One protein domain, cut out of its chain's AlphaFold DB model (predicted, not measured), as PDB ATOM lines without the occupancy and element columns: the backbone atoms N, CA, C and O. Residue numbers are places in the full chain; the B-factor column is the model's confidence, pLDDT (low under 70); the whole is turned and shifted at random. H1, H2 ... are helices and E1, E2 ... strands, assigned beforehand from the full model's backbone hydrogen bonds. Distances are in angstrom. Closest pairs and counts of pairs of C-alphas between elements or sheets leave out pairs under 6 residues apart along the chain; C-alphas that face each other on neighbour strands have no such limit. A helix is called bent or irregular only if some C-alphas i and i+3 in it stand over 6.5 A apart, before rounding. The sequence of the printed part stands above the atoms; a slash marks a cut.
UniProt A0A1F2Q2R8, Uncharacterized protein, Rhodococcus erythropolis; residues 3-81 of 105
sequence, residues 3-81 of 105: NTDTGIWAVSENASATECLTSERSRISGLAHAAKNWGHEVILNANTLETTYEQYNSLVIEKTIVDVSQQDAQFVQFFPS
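What this domain is: This is residues 3 to 81 of the 105 residues of an uncharacterized protein of Rhodococcus erythropolis (UniProt A0A1F2Q2R8). A small slab of two parallel strands, E1 beside E2, has the long helix H2 packed on E1 by its residues 55 to 65, while the earlier part of H2 reaches on past the strands. The short helix H1 lies away from H2 and E2, and long loops, residues 13 to 30 and 66 to 77, make up much of the rest, the first of them passing through the middle of the domain. The printed part has 79 residues with two named helices and two named strands, in the order E1, H1, H2, E2; the class is mixed, helices and strands, with under half of the residues in named elements. The whole is compact, with a radius of gyration of the C-alphas of 12.4 A and spans of 36 by 27 by 18 A.

Where its parts are: E1, residues 7 to 12, begins at C-alpha 7 (62.392, 111.468, 81.394) and is 16.4 A long. E2, residues 78 to 80, ends at C-alpha 80 (71.052, 102.728, 69.180). H2, residues 49 to 65, runs 24.6 A from C-alpha 49 (64.960, 97.742, 52.360). It is irregular, with C-alphas 50 and 53 8.3 A apart, and has a kink of 26 degrees near residue 56. H1, residues 31 to 38, is 10.6 A long.

How they stand to each other: E1 and E2 are parallel neighbours, with 15 degrees between their directions. The C-alphas of Ala 10 and Phe 78 face each other at 4.5 A. N 12 and O 79 are within hydrogen-bond range at 2.8 A, as are N 79 and O 10 at 2.9 A. E1, H1, H2 and E2 form a strand-helix-strand unit, two parallel neighbour strands with helices between them along the chain; its crossover is right-handed. E1 and H2 have 4 pairs of C-alphas within 8 A, the closest being those of Ala 10 and Glu 62, 6.5 A apart. Residues 3 to 4 form a short antiparallel pairing with residues 7 to 8 of E1. H1 is apart from E2, and also from H2. In H1 every O i to N i+4 pair is within hydrogen-bond range; in H2 it is 11 of 13.

The domain as a whole: The two C-alphas farthest apart are those of Asp 5 and Glu 50, at 37.6 A. The printed part has no cut. The links from E1 to H1, of 18 residues, and from H2 to E2, of 12 residues, are long; the link from H1 to H2, of 10 residues, is short. The mean pLDDT of the printed part is 95.9, and no printed residue is under 70.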
ATOM      1  N   ASN A   3      61.181 104.646  81.451       96.19
ATOM      2  CA  ASN A   3      60.877 105.897  82.153       96.19
ATOM      3  C   ASN A   3      61.883 106.068  83.294       96.19
ATOM      4  O   ASN A   3      62.051 105.134  84.077       96.19
ATOM      5  N   THR A   4      62.552 107.217  83.348       95.75
ATOM      6  CA  THR A   4      63.568 107.555  84.348       95.75
ATOM      7  C   THR A   4      63.255 108.895  85.009       95.75
ATOM      8  O   THR A   4      62.436 109.660  84.504       95.75
ATOM      9  N   ASP A   5      63.989 109.262  86.061       95.25
ATOM     10  CA  ASP A   5      63.872 110.596  86.676       95.25
ATOM     11  C   ASP A   5      64.281 111.739  85.727       95.25
ATOM     12  O   ASP A   5      63.927 112.896  85.944       95.25
ATOM     13  N   THR A   6      65.011 111.414  84.655       95.00
ATOM     14  CA  THR A   6      65.419 112.351  83.594       95.00
ATOM     15  C   THR A   6      64.478 112.351  82.387       95.00
ATOM     16  O   THR A   6      64.748 113.016  81.390       95.00
ATOM     17  N   GLY A   7      63.376 111.601  82.462       96.44
ATOM     18  CA  GLY A   7      62.392 111.468  81.394       96.44
ATOM     19  C   GLY A   7      62.424 110.109  80.698       96.44
ATOM     20  O   GLY A   7      62.992 109.128  81.193       96.44
ATOM     21  N   ILE A   8      61.768 110.053  79.544       97.88
ATOM     22  CA  ILE A   8      61.557 108.844  78.751       97.88
ATOM     23  C   ILE A   8      62.738 108.611  77.808       97.88
ATOM     24  O   ILE A   8      63.134 109.498  77.051       97.88
ATOM     25  N   TRP A   9      63.239 107.377  77.825       98.00
ATOM     26  CA  TRP A   9      64.305 106.858  76.974       98.00
ATOM     27  C   TRP A   9      63.803 105.747  76.042       98.00
ATOM     28  O   TRP A   9      62.946 104.934  76.414       98.00
ATOM     29  N   ALA A  10      64.392 105.641  74.850       97.75
ATOM     30  CA  ALA A  10      64.183 104.524  73.922       97.75
ATOM     31  C   ALA A  10      65.466 103.724  73.662       97.75
ATOM     32  O   ALA A  10      66.576 104.221  73.829       97.75
ATOM     33  N   VAL A  11      65.294 102.486  73.195       96.94
ATOM     34  CA  VAL A  11      66.341 101.735  72.493       96.94
ATOM     35  C   VAL A  11      65.840 101.539  71.069       96.94
ATOM     36  O   VAL A  11      64.702 101.101  70.894       96.94
ATOM     37  N   SER A  12      66.653 101.909  70.084       96.69
ATOM     38  CA  SER A  12      66.288 101.931  68.670       96.69
ATOM     39  C   SER A  12      67.068 100.888  67.885       96.69
ATOM     40  O   SER A  12      68.296 100.898  67.896       96.69
ATOM     41  N   GLU A  13      66.361 100.035  67.149       95.31
ATOM     42  CA  GLU A  13      66.964  99.081  66.203       95.31
ATOM     43  C   GLU A  13      67.243  99.700  64.825       95.31
ATOM     44  O   GLU A  13      67.971  99.133  64.011       95.31
ATOM     45  N   ASN A  14      66.655 100.866  64.542       95.88
ATOM     46  CA  ASN A  14      66.630 101.464  63.202       95.88
ATOM     47  C   ASN A  14      67.539 102.693  63.071       95.88
ATOM     48  O   ASN A  14      67.769 103.179  61.963       95.88
ATOM     49  N   ALA A  15      68.072 103.187  64.188       96.62
ATOM     50  CA  ALA A  15      69.051 104.261  64.246       96.62
ATOM     51  C   ALA A  15      70.429 103.711  64.621       96.62
ATOM     52  O   ALA A  15      70.536 102.714  65.330       96.62
ATOM     53  N   SER A  16      71.486 104.385  64.168       96.19
ATOM     54  CA  SER A  16      72.875 104.054  64.518       96.19
ATOM     55  C   SER A  16      73.611 105.193  65.222       96.19
ATOM     56  O   SER A  16      74.648 104.970  65.834       96.19
ATOM     57  N   ALA A  17      73.089 106.418  65.177       97.06
ATOM     58  CA  ALA A  17      73.685 107.581  65.823       97.06
ATOM     59  C   ALA A  17      72.598 108.572  66.249       97.06
ATOM     60  O   ALA A  17      71.490 108.547  65.721       97.06
ATOM     61  N   THR A  18      72.917 109.487  67.162       96.62
ATOM     62  CA  THR A  18      71.974 110.492  67.699       96.62
ATOM     63  C   THR A  18      71.359 111.388  66.617       96.62
ATOM     64  O   THR A  18      70.170 111.712  66.638       96.62
ATOM     65  N   GLU A  19      72.147 111.698  65.596       96.25
ATOM     66  CA  GLU A  19      71.740 112.396  64.377       96.25
ATOM     67  C   GLU A  19      70.711 111.650  63.512       96.25
ATOM     68  O   GLU A  19      70.059 112.278  62.684       96.25
ATOM     69  N   CYS A  20      70.473 110.352  63.727       97.62
ATOM     70  CA  CYS A  20      69.369 109.647  63.069       97.62
ATOM     71  C   CYS A  20      67.997 110.198  63.466       97.62
ATOM     72  O   CYS A  20      67.073 110.138  62.662       97.62
ATOM     73  N   LEU A  21      67.855 110.752  64.674       98.12
ATOM     74  CA  LEU A  21      66.608 111.368  65.145       98.12
ATOM     75  C   LEU A  21      66.708 112.903  65.209       98.12
ATOM     76  O   LEU A  21      65.690 113.576  65.348       98.12
ATOM     77  N   THR A  22      67.912 113.465  65.075       97.50
ATOM     78  CA  THR A  22      68.201 114.913  65.161       97.50
ATOM     79  C   THR A  22      69.155 115.349  64.046       97.50
ATOM     80  O   THR A  22      70.232 115.909  64.265       97.50
ATOM     81  N   SER A  23      68.779 115.021  62.811       97.00
ATOM     82  CA  SER A  23      69.628 115.137  61.617       97.00
ATOM     83  C   SER A  23      70.135 116.558  61.371       97.00
ATOM     84  O   SER A  23      71.257 116.752  60.901       97.00
ATOM     85  N   GLU A  24      69.363 117.569  61.765       96.06
ATOM     86  CA  GLU A  24      69.707 118.980  61.637       96.06
ATOM     87  C   GLU A  24      70.850 119.428  62.560       96.06
ATOM     88  O   GLU A  24      71.411 120.508  62.365       96.06
ATOM     89  N   ARG A  25      71.200 118.615  63.564       96.81
ATOM     90  CA  ARG A  25      72.289 118.881  64.518       96.81
ATOM     91  C   ARG A  25      73.606 118.241  64.118       96.81
ATOM     92  O   ARG A  25      74.625 118.536  64.739       96.81
ATOM     93  N   SER A  26      73.598 117.397  63.090       97.19
ATOM     94  CA  SER A  26      74.765 116.619  62.696       97.19
ATOM     95  C   SER A  26      75.957 117.481  62.272       97.19
ATOM     96  O   SER A  26      75.828 118.443  61.511       97.19
ATOM     97  N   ARG A  27      77.147 117.075  62.727       96.50
ATOM     98  CA  ARG A  27      78.454 117.538  62.240       96.50
ATOM     99  C   ARG A  27      79.110 116.550  61.268       96.50
ATOM    100  O   ARG A  27      80.204 116.843  60.785       96.50
ATOM    101  N   ILE A  28      78.472 115.416  60.956       96.38
ATOM    102  CA  ILE A  28      78.924 114.529  59.877       96.38
ATOM    103  C   ILE A  28      78.794 115.283  58.556       96.38
ATOM    104  O   ILE A  28      77.772 115.906  58.249       96.38
ATOM    105  N   SER A  29      79.875 115.254  57.778       95.25
ATOM    106  CA  SER A  29      80.002 116.081  56.582       95.25
ATOM    107  C   SER A  29      78.867 115.806  55.597       95.25
ATOM    108  O   SER A  29      78.679 114.682  55.138       95.25
ATOM    109  N   GLY A  30      78.095 116.847  55.284       95.31
ATOM    110  CA  GLY A  30      76.976 116.779  54.348       95.31
ATOM    111  C   GLY A  30      75.657 116.252  54.921       95.31
ATOM    112  O   GLY A  30      74.635 116.489  54.281       95.31
ATOM    113  N   LEU A  31      75.621 115.626  56.107       96.06
ATOM    114  CA  LEU A  31      74.397 114.980  56.608       96.06
ATOM    115  C   LEU A  31      73.281 115.994  56.885       96.06
ATOM    116  O   LEU A  31      72.208 115.888  56.298       96.06
ATOM    117  N   ALA A  32      73.542 117.012  57.708       97.19
ATOM    118  CA  ALA A  32      72.537 118.026  58.036       97.19
ATOM    119  C   ALA A  32      72.044 118.783  56.788       97.19
ATOM    120  O   ALA A  32      70.860 119.100  56.661       97.19
ATOM    121  N   HIS A  33      72.944 119.042  55.832       97.56
ATOM    122  CA  HIS A  33      72.594 119.685  54.566       97.56
ATOM    123  C   HIS A  33      71.704 118.787  53.696       97.56
ATOM    124  O   HIS A  33      70.683 119.248  53.189       97.56
ATOM    125  N   ALA A  34      72.059 117.508  53.550       96.56
ATOM    126  CA  ALA A  34      71.267 116.541  52.801       96.56
ATOM    127  C   ALA A  34      69.892 116.332  53.447       96.56
ATOM    128  O   ALA A  34      68.881 116.471  52.764       96.56
ATOM    129  N   ALA A  35      69.836 116.105  54.762       96.69
ATOM    130  CA  ALA A  35      68.583 115.930  55.491       96.69
ATOM    131  C   ALA A  35      67.642 117.124  55.293       96.69
ATOM    132  O   ALA A  35      66.474 116.947  54.953       96.69
ATOM    133  N   LYS A  36      68.171 118.350  55.394       96.88
ATOM    134  CA  LYS A  36      67.405 119.573  55.136       96.88
ATOM    135  C   LYS A  36      66.913 119.671  53.690       96.88
ATOM    136  O   LYS A  36      65.752 120.005  53.478       96.88
ATOM    137  N   ASN A  37      67.772 119.412  52.705       97.75
ATOM    138  CA  ASN A  37      67.416 119.557  51.290       97.75
ATOM    139  C   ASN A  37      66.370 118.535  50.833       97.75
ATOM    140  O   ASN A  37      65.530 118.859  49.999       97.75
ATOM    141  N   TRP A  38      66.435 117.315  51.364       95.44
ATOM    142  CA  TRP A  38      65.511 116.228  51.031       95.44
ATOM    143  C   TRP A  38      64.278 116.186  51.946       95.44
ATOM    144  O   TRP A  38      63.343 115.439  51.673       95.44
ATOM    145  N   GLY A  39      64.258 116.988  53.017       94.69
ATOM    146  CA  GLY A  39      63.164 117.018  53.987       94.69
ATOM    147  C   GLY A  39      63.099 115.777  54.882       94.69
ATOM    148  O   GLY A  39      62.015 115.390  55.307       94.69
ATOM    149  N   HIS A  40      64.232 115.125  55.150       94.06
ATOM    150  CA  HIS A  40      64.287 113.938  56.005       94.06
ATOM    151  C   HIS A  40      64.304 114.321  57.488       94.06
ATOM    152  O   HIS A  40      65.284 114.873  57.992       94.06
ATOM    153  N   GLU A  41      63.225 113.988  58.200       95.56
ATOM    154  CA  GLU A  41      63.116 114.212  59.648       95.56
ATOM    155  C   GLU A  41      63.836 113.157  60.499       95.56
ATOM    156  O   GLU A  41      64.141 113.417  61.667       95.56
ATOM    157  N   VAL A  42      64.121 111.991  59.911       97.19
ATOM    158  CA  VAL A  42      64.886 110.887  60.499       97.19
ATOM    159  C   VAL A  42      65.799 110.250  59.444       97.19
ATOM    160  O   VAL A  42      65.507 110.319  58.248       97.19
ATOM    161  N   ILE A  43      66.896 109.624  59.877       96.69
ATOM    162  CA  ILE A  43      67.837 108.878  59.027       96.69
ATOM    163  C   ILE A  43      67.823 107.407  59.443       96.69
ATOM    164  O   ILE A  43      68.129 107.080  60.588       96.69
ATOM    165  N   LEU A  44      67.496 106.528  58.500       95.31
ATOM    166  CA  LEU A  44      67.459 105.081  58.707       95.31
ATOM    167  C   LEU A  44      68.867 104.481  58.653       95.31
ATOM    168  O   LEU A  44      69.694 104.914  57.850       95.31
ATOM    169  N   ASN A  45      69.117 103.424  59.427       91.44
ATOM    170  CA  ASN A  45      70.310 102.589  59.240       91.44
ATOM    171  C   ASN A  45      70.273 101.786  57.919       91.44
ATOM    172  O   ASN A  45      71.316 101.313  57.470       91.44
ATOM    173  N   ALA A  46      69.088 101.672  57.299       83.81
ATOM    174  CA  ALA A  46      68.823 101.029  56.012       83.81
ATOM    175  C   ALA A  46      69.297  99.566  55.920       83.81
ATOM    176  O   ALA A  46      69.703  99.104  54.854       83.81
ATOM    177  N   ASN A  47      69.243  98.822  57.028       85.50
ATOM    178  CA  ASN A  47      69.691  97.427  57.065       85.50
ATOM    179  C   ASN A  47      68.805  96.459  56.245       85.50
ATOM    180  O   ASN A  47      69.295  95.413  55.824       85.50
ATOM    181  N   THR A  48      67.530  96.799  56.021       84.69
ATOM    182  CA  THR A  48      66.515  95.955  55.365       84.69
ATOM    183  C   THR A  48      65.581  96.847  54.553       84.69
ATOM    184  O   THR A  48      64.762  97.579  55.106       84.69
ATOM    185  N   LEU A  49      65.701  96.818  53.226       86.62
ATOM    186  CA  LEU A  49      64.960  97.742  52.360       86.62
ATOM    187  C   LEU A  49      63.471  97.389  52.274       86.62
ATOM    188  O   LEU A  49      62.626  98.274  52.131       86.62
ATOM    189  N   GLU A  50      63.146  96.109  52.405       91.69
ATOM    190  CA  GLU A  50      61.799  95.551  52.317       91.69
ATOM    191  C   GLU A  50      60.850  96.125  53.378       91.69
ATOM    192  O   GLU A  50      59.646  96.199  53.141       91.69
ATOM    193  N   THR A  51      61.383  96.579  54.518       90.38
ATOM    194  CA  THR A  51      60.608  97.106  55.653       90.38
ATOM    195  C   THR A  51      60.858  98.591  55.919       90.38
ATOM    196  O   THR A  51      60.488  99.102  56.974       90.38
ATOM    197  N   THR A  52      61.414  99.330  54.949       92.56
ATOM    198  CA  THR A  52      61.781 100.759  55.083       92.56
ATOM    199  C   THR A  52      60.674 101.620  55.710       92.56
ATOM    200  O   THR A  52      60.948 102.458  56.567       92.56
ATOM    201  N   TYR A  53      59.410 101.407  55.325       93.94
ATOM    202  CA  TYR A  53      58.276 102.164  55.872       93.94
ATOM    203  C   TYR A  53      58.026 101.890  57.359       93.94
ATOM    204  O   TYR A  53      57.699 102.804  58.114       93.94
ATOM    205  N   GLU A  54      58.185 100.643  57.793       95.25
ATOM    206  CA  GLU A  54      58.019 100.251  59.193       95.25
ATOM    207  C   GLU A  54      59.161 100.816  60.039       95.25
ATOM    208  O   GLU A  54      58.919 101.376  61.107       95.25
ATOM    209  N   GLN A  55      60.390 100.759  59.517       95.25
ATOM    210  CA  GLN A  55      61.561 101.347  60.167       95.25
ATOM    211  C   GLN A  55      61.417 102.865  60.328       95.25
ATOM    212  O   GLN A  55      61.688 103.403  61.401       95.25
ATOM    213  N   TYR A  56      60.928 103.553  59.290       95.88
ATOM    214  CA  TYR A  56      60.628 104.984  59.344       95.88
ATOM    215  C   TYR A  56      59.609 105.305  60.433       95.88
ATOM    216  O   TYR A  56      59.873 106.142  61.295       95.88
ATOM    217  N   ASN A  57      58.474 104.603  60.433       96.62
ATOM    218  CA  ASN A  57      57.432 104.820  61.432       96.62
ATOM    219  C   ASN A  57      57.952 104.560  62.852       96.62
ATOM    220  O   ASN A  57      57.632 105.331  63.753       96.62
ATOM    221  N   SER A  58      58.787 103.534  63.050       96.19
ATOM    222  CA  SER A  58      59.436 103.265  64.340       96.19
ATOM    223  C   SER A  58      60.271 104.456  64.806       96.19
ATOM    224  O   SER A  58      60.077 104.928  65.923       96.19
ATOM    225  N   LEU A  59      61.134 105.006  63.941       97.50
ATOM    226  CA  LEU A  59      61.970 106.155  64.304       97.50
ATOM    227  C   LEU A  59      61.153 107.413  64.604       97.50
ATOM    228  O   LEU A  59      61.484 108.142  65.536       97.50
ATOM    229  N   VAL A  60      60.087 107.675  63.844       97.75
ATOM    230  CA  VAL A  60      59.202 108.822  64.105       97.75
ATOM    231  C   VAL A  60      58.492 108.663  65.450       97.75
ATOM    232  O   VAL A  60      58.431 109.617  66.229       97.75
ATOM    233  N   ILE A  61      58.001 107.461  65.757       97.75
ATOM    234  CA  ILE A  61      57.374 107.146  67.047       97.75
ATOM    235  C   ILE A  61      58.378 107.332  68.185       97.75
ATOM    236  O   ILE A  61      58.076 108.025  69.153       97.75
ATOM    237  N   GLU A  62      59.576 106.763  68.059       98.19
ATOM    238  CA  GLU A  62      60.646 106.901  69.048       98.19
ATOM    239  C   GLU A  62      60.976 108.374  69.287       98.19
ATOM    240  O   GLU A  62      60.852 108.834  70.419       98.19
ATOM    241  N   LYS A  63      61.280 109.130  68.223       98.00
ATOM    242  CA  LYS A  63      61.592 110.570  68.272       98.00
ATOM    243  C   LYS A  63      60.503 111.401  68.947       98.00
ATOM    244  O   LYS A  63      60.821 112.394  69.589       98.00
ATOM    245  N   THR A  64      59.240 111.021  68.780       98.06
ATOM    246  CA  THR A  64      58.094 111.756  69.337       98.06
ATOM    247  C   THR A  64      57.843 111.429  70.810       98.06
ATOM    248  O   THR A  64      57.287 112.253  71.530       98.06
ATOM    249  N   ILE A  65      58.209 110.225  71.259       98.00
ATOM    250  CA  ILE A  65      57.922 109.738  72.616       98.00
ATOM    251  C   ILE A  65      59.031 110.091  73.607       98.00
ATOM    252  O   ILE A  65      58.738 110.317  74.779       98.00
ATOM    253  N   VAL A  66      60.292 110.073  73.173       98.50
ATOM    254  CA  VAL A  66      61.419 110.309  74.080       98.50
ATOM    255  C   VAL A  66      61.565 111.786  74.427       98.50
ATOM    256  O   VAL A  66      61.297 112.667  73.610       98.50
ATOM    257  N   ASP A  67      62.048 112.055  75.635       98.44
ATOM    258  CA  ASP A  67      62.373 113.416  76.055       98.44
ATOM    259  C   ASP A  67      63.705 113.887  75.443       98.44
ATOM    260  O   ASP A  67      64.477 113.116  74.862       98.44
ATOM    261  N   VAL A  68      63.999 115.183  75.571       98.12
ATOM    262  CA  VAL A  68      65.305 115.750  75.195       98.12
ATOM    263  C   VAL A  68      66.390 115.356  76.200       98.12
ATOM    264  O   VAL A  68      66.117 115.157  77.384       98.12
ATOM    265  N   SER A  69      67.635 115.246  75.735       97.19
ATOM    266  CA  SER A  69      68.776 114.920  76.590       97.19
ATOM    267  C   SER A  69      69.020 116.012  77.622       97.19
ATOM    268  O   SER A  69      69.065 117.199  77.295       97.19
ATOM    269  N   GLN A  70      69.265 115.597  78.864       95.19
ATOM    270  CA  GLN A  70      69.658 116.507  79.941       95.19
ATOM    271  C   GLN A  70      71.099 117.020  79.794       95.19
ATOM    272  O   GLN A  70      71.446 118.043  80.382       95.19
ATOM    273  N   GLN A  71      71.949 116.329  79.024       95.44
ATOM    274  CA  GLN A  71      73.334 116.752  78.781       95.44
ATOM    275  C   GLN A  71      73.427 117.774  77.642       95.44
ATOM    276  O   GLN A  71      74.198 118.728  77.727       95.44
ATOM    277  N   ASP A  72      72.633 117.580  76.586       97.12
ATOM    278  CA  ASP A  72      72.543 118.495  75.451       97.12
ATOM    279  C   ASP A  72      71.136 118.445  74.836       97.12
ATOM    280  O   ASP A  72      70.797 117.536  74.077       97.12
ATOM    281  N   ALA A  73      70.327 119.463  75.131       97.44
ATOM    282  CA  ALA A  73      68.934 119.553  74.696       97.44
ATOM    283  C   ALA A  73      68.747 119.662  73.167       97.44
ATOM    284  O   ALA A  73      67.612 119.691  72.689       97.44
ATOM    285  N   GLN A  74      69.829 119.736  72.381       97.31
ATOM    286  CA  GLN A  74      69.763 119.590  70.927       97.31
ATOM    287  C   GLN A  74      69.503 118.136  70.489       97.31
ATOM    288  O   GLN A  74      69.076 117.928  69.355       97.31
ATOM    289  N   PHE A  75      69.732 117.151  71.364       98.19
ATOM    290  CA  PHE A  75      69.573 115.719  71.096       98.19
ATOM    291  C   PHE A  75      68.448 115.102  71.938       98.19
ATOM    292  O   PHE A  75      68.096 115.617  72.996       98.19
ATOM    293  N   VAL A  76      67.893 113.973  71.486       98.44
ATOM    294  CA  VAL A  76      66.816 113.241  72.184       98.44
ATOM    295  C   VAL A  76      67.329 111.988  72.903       98.44
ATOM    296  O   VAL A  76      68.379 111.453  72.542       98.44
ATOM    297  N   GLN A  77      66.610 111.527  73.927       97.94
ATOM    298  CA  GLN A  77      67.005 110.450  74.845       97.94
ATOM    299  C   GLN A  77      66.758 109.055  74.258       97.94
ATOM    300  O   GLN A  77      65.707 108.444  74.447       97.94
ATOM    301  N   PHE A  78      67.742 108.509  73.546       97.94
ATOM    302  CA  PHE A  78      67.682 107.133  73.053       97.94
ATOM    303  C   PHE A  78      69.071 106.515  72.889       97.94
ATOM    304  O   PHE A  78      70.057 107.225  72.702       97.94
ATOM    305  N   PHE A  79      69.114 105.186  72.884       97.44
ATOM    306  CA  PHE A  79      70.294 104.403  72.532       97.44
ATOM    307  C   PHE A  79      70.066 103.631  71.232       97.44
ATOM    308  O   PHE A  79      69.062 102.927  71.117       97.44
ATOM    309  N   PRO A  80      70.983 103.707  70.258       96.62
ATOM    310  CA  PRO A  80      71.052 102.728  69.180       96.62
ATOM    311  C   PRO A  80      71.345 101.326  69.732       96.62
ATOM    312  O   PRO A  80      72.217 101.175  70.586       96.62
ATOM    313  N   SER A  81      70.695 100.285  69.209       94.94
ATOM    314  CA  SER A  81      71.100  98.893  69.472       94.94
ATOM    315  C   SER A  81      72.467  98.576  68.851       94.94
ATOM    316  O   SER A  81      73.215  97.742  69.357       94.94
TER     317      SER A  81